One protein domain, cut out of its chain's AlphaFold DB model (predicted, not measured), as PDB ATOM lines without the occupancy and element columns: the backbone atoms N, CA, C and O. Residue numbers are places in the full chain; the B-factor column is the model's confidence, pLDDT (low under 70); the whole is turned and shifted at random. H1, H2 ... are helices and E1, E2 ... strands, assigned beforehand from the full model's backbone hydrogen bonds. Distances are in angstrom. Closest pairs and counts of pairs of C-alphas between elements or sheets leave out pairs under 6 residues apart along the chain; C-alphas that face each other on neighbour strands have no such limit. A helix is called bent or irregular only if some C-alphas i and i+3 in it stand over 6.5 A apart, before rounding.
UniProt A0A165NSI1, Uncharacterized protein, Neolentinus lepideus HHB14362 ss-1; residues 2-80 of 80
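Overview. This is residues 2 to 80 of the 80 residues of an uncharacterized protein of Neolentinus lepideus HHB14362 ss-1 (UniProt A0A165NSI1). There is little regular structure here: a mostly looping chain winds between three short helices and one small hairpin, E1 and E2. H1 and H3 lie toward one end, apart; the hairpin and H2 lie toward the other, and residues 44 to 69 loop out and fold back to H3. The 79 printed residues, 27 in named elements, run H1, E1, E2, H2, H3, mixed in class, and are only just compact, close to loose (radius of gyration of the C-alphas 13.9 A; spans 32 by 32 by 31 A).

Arrangement. Start at H1, residues 3 to 11, with 1 of 5 O i to N i+4 and 1 of 6 O i to N i+3 pairs within hydrogen-bond range. Next, E1, residues 26 to 28, and E2, residues 34 to 37, form an antiparallel hairpin at 153 degrees; N 27 and O 36 are within hydrogen-bond range at 2.9 A. H2, residues 40 to 43, is too short for an i+4 pair. H3, residues 70 to 76, is apart from H1, H2 and both strands; it is irregular, C-alphas 71 and 74 being 7.8 A apart, with 0 of 3 i+4 and 3 of 4 i+3 pairs within range.

Along the chain. Find C-alpha 3 at (308.925, 126.822, 217.500), where H1 begins its 14.2 A; H3 runs 10.8 A to C-alpha 76 at (284.696, 127.384, 219.627).

Size, cuts and confidence. The printed part has no cut. The links H1 to E1 and H2 to H3 are long. Residues 2 to 13 and 76 to 80 have pLDDT under 70.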
ATOM      1  N   PRO A   2     312.988 125.499 217.870       45.94
ATOM      2  CA  PRO A   2     312.438 126.227 219.020       45.94
ATOM      3  C   PRO A   2     310.937 126.570 218.909       45.94
ATOM      4  O   PRO A   2     310.340 127.022 219.880       45.94
ATOM      5  N   SER A   3     310.296 126.347 217.756       47.75
ATOM      6  CA  SER A   3     308.925 126.822 217.500       47.75
ATOM      7  C   SER A   3     307.836 126.065 218.268       47.75
ATOM      8  O   SER A   3     306.783 126.633 218.541       47.75
ATOM      9  N   GLN A   4     308.084 124.814 218.669       46.66
ATOM     10  CA  GLN A   4     307.098 124.018 219.411       46.66
ATOM     11  C   GLN A   4     307.030 124.363 220.908       46.66
ATOM     12  O   GLN A   4     306.010 124.111 221.540       46.66
ATOM     13  N   GLN A   5     308.072 124.974 221.487       47.84
ATOM     14  CA  GLN A   5     308.050 125.363 222.904       47.84
ATOM     15  C   GLN A   5     307.258 126.652 223.152       47.84
ATOM     16  O   GLN A   5     306.634 126.783 224.201       47.84
ATOM     17  N   LEU A   6     307.210 127.555 222.166       47.03
ATOM     18  CA  LEU A   6     306.532 128.847 222.296       47.03
ATOM     19  C   LEU A   6     304.994 128.722 222.322       47.03
ATOM     20  O   LEU A   6     304.310 129.500 222.987       47.03
ATOM     21  N   LEU A   7     304.440 127.716 221.638       43.38
ATOM     22  CA  LEU A   7     302.998 127.439 221.636       43.38
ATOM     23  C   LEU A   7     302.527 126.801 222.955       43.38
ATOM     24  O   LEU A   7     301.422 127.073 223.419       43.38
ATOM     25  N   ASN A   8     303.398 126.038 223.621       46.00
ATOM     26  CA  ASN A   8     303.094 125.421 224.914       46.00
ATOM     27  C   ASN A   8     303.121 126.435 226.069       46.00
ATOM     28  O   ASN A   8     302.405 126.261 227.053       46.00
ATOM     29  N   THR A   9     303.901 127.514 225.945       43.91
ATOM     30  CA  THR A   9     303.979 128.578 226.959       43.91
ATOM     31  C   THR A   9     302.725 129.449 227.054       43.91
ATOM     32  O   THR A   9     302.469 130.001 228.119       43.91
ATOM     33  N   LEU A  10     301.905 129.547 226.000       47.28
ATOM     34  CA  LEU A  10     300.660 130.335 226.028       47.28
ATOM     35  C   LEU A  10     299.458 129.543 226.577       47.28
ATOM     36  O   LEU A  10     298.563 130.129 227.177       47.28
ATOM     37  N   SER A  11     299.463 128.210 226.455       49.72
ATOM     38  CA  SER A  11     298.445 127.323 227.056       49.72
ATOM     39  C   SER A  11     298.631 127.077 228.561       49.72
ATOM     40  O   SER A  11     297.723 126.563 229.211       49.72
ATOM     41  N   LEU A  12     299.794 127.415 229.130       51.66
ATOM     42  CA  LEU A  12     300.166 127.033 230.500       51.66
ATOM     43  C   LEU A  12     299.592 127.944 231.601       51.66
ATOM     44  O   LEU A  12     299.703 127.617 232.777       51.66
ATOM     45  N   GLY A  13     299.018 129.094 231.241       61.78
ATOM     46  CA  GLY A  13     298.640 130.124 232.213       61.78
ATOM     47  C   GLY A  13     297.223 130.021 232.776       61.78
ATOM     48  O   GLY A  13     296.931 130.704 233.751       61.78
ATOM     49  N   LEU A  14     296.333 129.220 232.171       73.81
ATOM     50  CA  LEU A  14     294.917 129.242 232.554       73.81
ATOM     51  C   LEU A  14     294.641 128.422 233.817       73.81
ATOM     52  O   LEU A  14     293.969 128.904 234.716       73.81
ATOM     53  N   LEU A  15     295.151 127.191 233.895       85.38
ATOM     54  CA  LEU A  15     295.031 126.348 235.083       85.38
ATOM     55  C   LEU A  15     296.395 126.271 235.764       85.38
ATOM     56  O   LEU A  15     297.327 125.691 235.211       85.38
ATOM     57  N   THR A  16     296.491 126.823 236.966       88.25
ATOM     58  CA  THR A  16     297.695 126.815 237.803       88.25
ATOM     59  C   THR A  16     297.445 126.002 239.072       88.25
ATOM     60  O   THR A  16     296.308 125.659 239.402       88.25
ATOM     61  N   ASP A  17     298.498 125.705 239.835       88.06
ATOM     62  CA  ASP A  17     298.333 125.045 241.139       88.06
ATOM     63  C   ASP A  17     297.695 125.957 242.197       88.06
ATOM     64  O   ASP A  17     297.175 125.471 243.199       88.06
ATOM     65  N   SER A  18     297.685 127.272 241.956       89.06
ATOM     66  CA  SER A  18     296.930 128.240 242.755       89.06
ATOM     67  C   SER A  18     295.447 128.310 242.383       89.06
ATOM     68  O   SER A  18     294.681 128.952 243.101       89.06
ATOM     69  N   SER A  19     295.020 127.666 241.290       92.19
ATOM     70  CA  SER A  19     293.612 127.646 240.909       92.19
ATOM     71  C   SER A  19     292.787 126.765 241.849       92.19
ATOM     72  O   SER A  19     293.148 125.625 242.159       92.19
ATOM     73  N   VAL A  20     291.620 127.261 242.256       94.06
ATOM     74  CA  VAL A  20     290.746 126.588 243.228       94.06
ATOM     75  C   VAL A  20     289.514 126.025 242.528       94.06
ATOM     76  O   VAL A  20     288.871 126.717 241.749       94.06
ATOM     77  N   LEU A  21     289.161 124.769 242.820       94.81
ATOM     78  CA  LEU A  21     287.873 124.201 242.415       94.81
ATOM     79  C   LEU A  21     286.823 124.542 243.474       94.81
ATOM     80  O   LEU A  21     286.899 124.031 244.589       94.81
ATOM     81  N   SER A  22     285.854 125.382 243.119       95.88
ATOM     82  CA  SER A  22     284.733 125.728 243.992       95.88
ATOM     83  C   SER A  22     283.737 124.571 244.135       95.88
ATOM     84  O   SER A  22     283.677 123.656 243.308       95.88
ATOM     85  N   GLU A  23     282.874 124.649 245.147       94.25
ATOM     86  CA  GLU A  23     281.795 123.674 245.371       94.25
ATOM     87  C   GLU A  23     280.807 123.601 244.191       94.25
ATOM     88  O   GLU A  23     280.324 122.527 243.817       94.25
ATOM     89  N   THR A  24     280.567 124.737 243.530       95.50
ATOM     90  CA  THR A  24     279.707 124.826 242.342       95.50
ATOM     91  C   THR A  24     280.366 124.251 241.084       95.50
ATOM     92  O   THR A  24     279.681 123.995 240.091       95.50
ATOM     93  N   GLY A  25     281.666 123.946 241.139       95.00
ATOM     94  CA  GLY A  25     282.431 123.322 240.063       95.00
ATOM     95  C   GLY A  25     283.217 124.287 239.192       95.00
ATOM     96  O   GLY A  25     283.777 123.851 238.193       95.00
ATOM     97  N   TRP A  26     283.259 125.571 239.534       95.88
ATOM     98  CA  TRP A  26     284.082 126.536 238.816       95.88
ATOM     99  C   TRP A  26     285.539 126.419 239.241       95.88
ATOM    100  O   TRP A  26     285.842 126.316 240.428       95.88
ATOM    101  N   ILE A  27     286.436 126.456 238.263       93.62
ATOM    102  CA  ILE A  27     287.849 126.706 238.504       93.62
ATOM    103  C   ILE A  27     288.043 128.217 238.584       93.62
ATOM    104  O   ILE A  27     287.723 128.945 237.642       93.62
ATOM    105  N   LEU A  28     288.540 128.658 239.732       93.56
ATOM    106  CA  LEU A  28     288.835 130.046 240.042       93.56
ATOM    107  C   LEU A  28     290.324 130.306 239.850       93.56
ATOM    108  O   LEU A  28     291.148 129.518 240.321       93.56
ATOM    109  N   GLY A  29     290.653 131.403 239.175       90.25
ATOM    110  CA  GLY A  29     292.019 131.903 239.096       90.25
ATOM    111  C   GLY A  29     292.451 132.600 240.387       90.25
ATOM    112  O   GLY A  29     291.706 132.664 241.370       90.25
ATOM    113  N   LEU A  30     293.678 133.123 240.395       88.75
ATOM    114  CA  LEU A  30     294.274 133.744 241.584       88.75
ATOM    115  C   LEU A  30     293.473 134.963 242.075       88.75
ATOM    116  O   LEU A  30     293.426 135.222 243.275       88.75
ATOM    117  N   ASN A  31     292.820 135.690 241.165       89.31
ATOM    118  CA  ASN A  31     292.012 136.868 241.474       89.31
ATOM    119  C   ASN A  31     290.517 136.530 241.615       89.31
ATOM    120  O   ASN A  31     289.680 137.428 241.529       89.31
ATOM    121  N   GLN A  32     290.175 135.256 241.844       89.50
ATOM    122  CA  GLN A  32     288.800 134.743 241.918       89.50
ATOM    123  C   GLN A  32     288.007 134.881 240.608       89.50
ATOM    124  O   GLN A  32     286.781 134.767 240.598       89.50
ATOM    125  N   GLU A  33     288.690 135.092 239.486       90.12
ATOM    126  CA  GLU A  33     288.074 135.083 238.170       90.12
ATOM    127  C   GLU A  33     287.587 133.676 237.801       90.12
ATOM    128  O   GLU A  33     288.253 132.673 238.070       90.12
ATOM    129  N   LEU A  34     286.411 133.594 237.173       90.06
ATOM    130  CA  LEU A  34     285.871 132.337 236.659       90.06
ATOM    131  C   LEU A  34     286.629 131.950 235.388       90.06
ATOM    132  O   LEU A  34     286.514 132.627 234.370       90.06
ATOM    133  N   LEU A  35     287.381 130.850 235.442       88.00
ATOM    134  CA  LEU A  35     288.158 130.373 234.299       88.00
ATOM    135  C   LEU A  35     287.321 129.438 233.424       88.00
ATOM    136  O   LEU A  35     287.141 129.681 232.234       88.00
ATOM    137  N   PHE A  36     286.792 128.366 234.017       89.44
ATOM    138  CA  PHE A  36     285.895 127.415 233.358       89.44
ATOM    139  C   PHE A  36     285.157 126.553 234.387       89.44
ATOM    140  O   PHE A  36     285.566 126.438 235.544       89.44
ATOM    141  N   TRP A  37     284.061 125.931 233.959       92.94
ATOM    142  CA  TRP A  37     283.268 125.037 234.796       92.94
ATOM    143  C   TRP A  37     283.621 123.570 234.543       92.94
ATOM    144  O   TRP A  37     283.779 123.145 233.400       92.94
ATOM    145  N   VAL A  38     283.713 122.783 235.615       93.75
ATOM    146  CA  VAL A  38     284.007 121.349 235.578       93.75
ATOM    147  C   VAL A  38     282.760 120.553 235.978       93.75
ATOM    148  O   VAL A  38     282.286 120.667 237.122       93.75
ATOM    149  N   PRO A  39     282.249 119.680 235.090       95.19
ATOM    150  CA  PRO A  39     281.132 118.807 235.420       95.19
ATOM    151  C   PRO A  39     281.454 117.881 236.604       95.19
ATOM    152  O   PRO A  39     282.584 117.396 236.693       95.19
ATOM    153  N   PRO A  40     280.486 117.576 237.498       95.12
ATOM    154  CA  PRO A  40     280.715 116.778 238.709       95.12
ATOM    155  C   PRO A  40     281.489 115.475 238.497       95.12
ATOM    156  O   PRO A  40     282.373 115.154 239.291       95.12
ATOM    157  N   ILE A  41     281.207 114.762 237.403       95.44
ATOM    158  CA  ILE A  41     281.838 113.476 237.082       95.44
ATOM    159  C   ILE A  41     283.356 113.588 236.854       95.44
ATOM    160  O   ILE A  41     284.098 112.669 237.188       95.44
ATOM    161  N   HIS A  42     283.833 114.736 236.369       94.94
ATOM    162  CA  HIS A  42     285.243 114.963 236.050       94.94
ATOM    163  C   HIS A  42     286.048 115.544 237.218       94.94
ATOM    164  O   HIS A  42     287.277 115.516 237.191       94.94
ATOM    165  N   ARG A  43     285.391 116.049 238.272       93.31
ATOM    166  CA  ARG A  43     286.050 116.802 239.357       93.31
ATOM    167  C   ARG A  43     287.083 115.981 240.128       93.31
ATOM    168  O   ARG A  43     288.164 116.485 240.406       93.31
ATOM    169  N   ARG A  44     286.774 114.720 240.459       93.00
ATOM    170  CA  ARG A  44     287.694 113.853 241.228       93.00
ATOM    171  C   ARG A  44     288.907 113.399 240.420       93.00
ATOM    172  O   ARG A  44     289.959 113.160 240.998       93.00
ATOM    173  N   GLY A  45     288.744 113.243 239.110       94.31
ATOM    174  CA  GLY A  45     289.797 112.779 238.211       94.31
ATOM    175  C   GLY A  45     290.570 113.905 237.533       94.31
ATOM    176  O   GLY A  45     291.381 113.622 236.654       94.31
ATOM    177  N   LEU A  46     290.302 115.165 237.885       93.75
ATOM    178  CA  LEU A  46     290.868 116.313 237.195       93.75
ATOM    179  C   LEU A  46     292.381 116.403 237.420       93.75
ATOM    180  O   LEU A  46     292.861 116.493 238.550       93.75
ATOM    181  N   PHE A  47     293.130 116.413 236.325       93.69
ATOM    182  CA  PHE A  47     294.577 116.547 236.344       93.69
ATOM    183  C   PHE A  47     294.977 117.998 236.637       93.69
ATOM    184  O   PHE A  47     294.606 118.907 235.893       93.69
ATOM    185  N   ARG A  48     295.734 118.211 237.719       89.06
ATOM    186  CA  ARG A  48     296.329 119.511 238.074       89.06
ATOM    187  C   ARG A  48     297.738 119.638 237.478       89.06
ATOM    188  O   ARG A  48     298.366 118.604 237.248       89.06
ATOM    189  N   PRO A  49     298.246 120.859 237.248       87.19
ATOM    190  CA  PRO A  49     299.577 121.075 236.674       87.19
ATOM    191  C   PRO A  49     300.702 120.336 237.409       87.19
ATOM    192  O   PRO A  49     301.497 119.665 236.759       87.19
ATOM    193  N   SER A  50     300.724 120.379 238.745       87.31
ATOM    194  CA  SER A  50     301.737 119.685 239.557       87.31
ATOM    195  C   SER A  50     301.453 118.200 239.827       87.31
ATOM    196  O   SER A  50     302.216 117.545 240.541       87.31
ATOM    197  N   ASN A  51     300.384 117.621 239.271       89.81
ATOM    198  CA  ASN A  51     300.151 116.186 239.423       89.81
ATOM    199  C   ASN A  51     301.100 115.400 238.507       89.81
ATOM    200  O   ASN A  51     301.163 115.641 237.307       89.81
ATOM    201  N   VAL A  52     301.779 114.387 239.050       89.62
ATOM    202  CA  VAL A  52     302.534 113.411 238.237       89.62
ATOM    203  C   VAL A  52     301.595 112.342 237.671       89.62
ATOM    204  O   VAL A  52     301.729 111.927 236.522       89.62
ATOM    205  N   ALA A  53     300.606 111.921 238.462       91.38
ATOM    206  CA  ALA A  53     299.586 110.953 238.077       91.38
ATOM    207  C   ALA A  53     298.274 111.215 238.834       91.38
ATOM    208  O   ALA A  53     298.284 111.764 239.935       91.38
ATOM    209  N   VAL A  54     297.146 110.791 238.258       91.81
ATOM    210  CA  VAL A  54     295.830 110.778 238.917       91.81
ATOM    211  C   VAL A  54     295.252 109.374 238.807       91.81
ATOM    212  O   VAL A  54     295.041 108.880 237.702       91.81
ATOM    213  N   ILE A  55     294.976 108.742 239.948       93.00
ATOM    214  CA  ILE A  55     294.322 107.432 240.014       93.00
ATOM    215  C   ILE A  55     292.845 107.670 240.322       93.00
ATOM    216  O   ILE A  55     292.475 107.987 241.450       93.00
ATOM    217  N   SER A  56     291.989 107.554 239.308       92.06
ATOM    218  CA  SER A  56     290.536 107.654 239.471       92.06
ATOM    219  C   SER A  56     289.821 106.776 238.447       92.06
ATOM    220  O   SER A  56     290.426 106.359 237.463       92.06
ATOM    221  N   GLN A  57     288.524 106.538 238.650       93.19
ATOM    222  CA  GLN A  57     287.693 105.824 237.673       93.19
ATOM    223  C   GLN A  57     287.566 106.583 236.339       93.19
ATOM    224  O   GLN A  57     287.361 105.956 235.306       93.19
ATOM    225  N   LEU A  58     287.695 107.917 236.358       94.81
ATOM    226  CA  LEU A  58     287.596 108.769 235.171       94.81
ATOM    227  C   LEU A  58     288.651 109.893 235.204       94.81
ATOM    228  O   LEU A  58     288.327 111.046 235.514       94.81
ATOM    229  N   PRO A  59     289.932 109.584 234.927       94.00
ATOM    230  CA  PRO A  59     290.973 110.603 234.865       94.00
ATOM    231  C   PRO A  59     290.669 111.579 233.726       94.00
ATOM    232  O   PRO A  59     290.374 111.178 232.603       94.00
ATOM    233  N   THR A  60     290.724 112.873 234.021       93.19
ATOM    234  CA  THR A  60     290.355 113.942 233.090       93.19
ATOM    235  C   THR A  60     291.513 114.918 232.969       93.19
ATOM    236  O   THR A  60     291.840 115.623 233.922       93.19
ATOM    237  N   LYS A  61     292.136 114.975 231.790       90.75
ATOM    238  CA  LYS A  61     293.199 115.934 231.475       90.75
ATOM    239  C   LYS A  61     292.666 116.970 230.498       90.75
ATOM    240  O   LYS A  61     292.142 116.613 229.446       90.75
ATOM    241  N   LEU A  62     292.804 118.241 230.853       87.56
ATOM    242  CA  LEU A  62     292.394 119.341 229.991       87.56
ATOM    243  C   LEU A  62     293.497 119.650 228.981       87.56
ATOM    244  O   LEU A  62     294.682 119.645 229.319       87.56
ATOM    245  N   ASN A  63     293.091 119.915 227.743       84.56
ATOM    246  CA  ASN A  63     293.968 120.388 226.685       84.56
ATOM    247  C   ASN A  63     293.526 121.795 226.279       84.56
ATOM    248  O   ASN A  63     292.431 121.964 225.746       84.56
ATOM    249  N   PHE A  64     294.381 122.784 226.526       78.88
ATOM    250  CA  PHE A  64     294.103 124.182 226.202       78.88
ATOM    251  C   PHE A  64     294.683 124.627 224.851       78.88
ATOM    252  O   PHE A  64     294.505 125.781 224.477       78.88
ATOM    253  N   ALA A  65     295.326 123.731 224.089       79.50
ATOM    254  CA  ALA A  65     296.026 124.088 222.850       79.50
ATOM    255  C   ALA A  65     295.130 124.764 221.801       79.50
ATOM    256  O   ALA A  65     295.596 125.602 221.036       79.50
ATOM    257  N   THR A  66     293.847 124.406 221.770       75.12
ATOM    258  CA  THR A  66     292.841 124.976 220.860       75.12
ATOM    259  C   THR A  66     291.745 125.714 221.623       75.12
ATOM    260  O   THR A  66     290.640 125.884 221.113       75.12
ATOM    261  N   PHE A  67     292.005 126.088 222.878       76.00
ATOM    262  CA  PHE A  67     291.013 126.763 223.697       76.00
ATOM    263  C   PHE A  67     290.847 128.201 223.218       76.00
ATOM    264  O   PHE A  67     291.731 129.041 223.396       76.00
ATOM    265  N   VAL A  68     289.706 128.480 222.597       75.25
ATOM    266  CA  VAL A  68     289.393 129.818 222.114       75.25
ATOM    267  C   VAL A  68     288.866 130.663 223.270       75.25
ATOM    268  O   VAL A  68     287.935 130.270 223.969       75.25
ATOM    269  N   HIS A  69     289.459 131.838 223.476       73.19
ATOM    270  CA  HIS A  69     289.150 132.722 224.597       73.19
ATOM    271  C   HIS A  69     288.871 134.163 224.146       73.19
ATOM    272  O   HIS A  69     289.296 134.617 223.080       73.19
ATOM    273  N   GLY A  70     288.175 134.928 224.991       73.12
ATOM    274  CA  GLY A  70     287.896 136.345 224.748       73.12
ATOM    275  C   GLY A  70     286.959 136.581 223.558       73.12
ATOM    276  O   GLY A  70     285.929 135.929 223.434       73.12
ATOM    277  N   LYS A  71     287.298 137.539 222.683       79.56
ATOM    278  CA  LYS A  71     286.426 137.975 221.569       79.56
ATOM    279  C   LYS A  71     286.148 136.888 220.529       79.56
ATOM    280  O   LYS A  71     285.143 136.975 219.835       79.56
ATOM    281  N   HIS A  72     287.003 135.876 220.456       78.31
ATOM    282  CA  HIS A  72     286.883 134.789 219.491       78.31
ATOM    283  C   HIS A  72     286.046 133.614 220.021       78.31
ATOM    284  O   HIS A  72     285.930 132.613 219.334       78.31
ATOM    285  N   TRP A  73     285.439 133.700 221.218       78.19
ATOM    286  CA  TRP A  73     284.716 132.580 221.852       78.19
ATOM    287  C   TRP A  73     283.713 131.861 220.928       78.19
ATOM    288  O   TRP A  73     283.525 130.653 221.053       78.19
ATOM    289  N   ALA A  74     283.097 132.584 219.986       79.06
ATOM    290  CA  ALA A  74     282.148 132.036 219.019       79.06
ATOM    291  C   ALA A  74     282.782 131.020 218.047       79.06
ATOM    292  O   ALA A  74     282.093 130.124 217.570       79.06
ATOM    293  N   GLU A  75     284.091 131.098 217.801       77.69
ATOM    294  CA  GLU A  75     284.832 130.151 216.954       77.69
ATOM    295  C   GLU A  75     284.986 128.772 217.615       77.69
ATOM    296  O   GLU A  75     285.305 127.791 216.948       77.69
ATOM    297  N   CYS A  76     284.720 128.665 218.923       68.69
ATOM    298  CA  CYS A  76     284.696 127.384 219.627       68.69
ATOM    299  C   CYS A  76     283.516 126.495 219.184       68.69
ATOM    300  O   CYS A  76     283.575 125.274 219.328       68.69
ATOM    301  N   HIS A  77     282.451 127.091 218.639       66.88
ATOM    302  CA  HIS A  77     281.340 126.378 218.019       66.88
ATOM    303  C   HIS A  77     281.633 126.241 216.522       66.88
ATOM    304  O   HIS A  77     281.077 126.968 215.701       66.88
ATOM    305  N   ASN A  78     282.531 125.325 216.160       62.28
ATOM    306  CA  ASN A  78     282.635 124.892 214.773       62.28
ATOM    307  C   ASN A  78     281.757 123.638 214.613       62.28
ATOM    308  O   ASN A  78     282.149 122.577 215.108       62.28
ATOM    309  N   PRO A  79     280.556 123.743 214.012       55.84
ATOM    310  CA  PRO A  79     279.740 122.583 213.705       55.84
ATOM    311  C   PRO A  79     280.393 121.889 212.510       55.84
ATOM    312  O   PRO A  79     280.144 122.247 211.361       55.84
ATOM    313  N   MET A  80     281.300 120.956 212.790       47.84
ATOM    314  CA  MET A  80     281.604 119.899 211.828       47.84
ATOM    315  C   MET A  80     280.443 118.911 211.816       47.84
ATOM    316  O   MET A  80     279.982 118.551 212.924       47.84
TER     317      MET A  80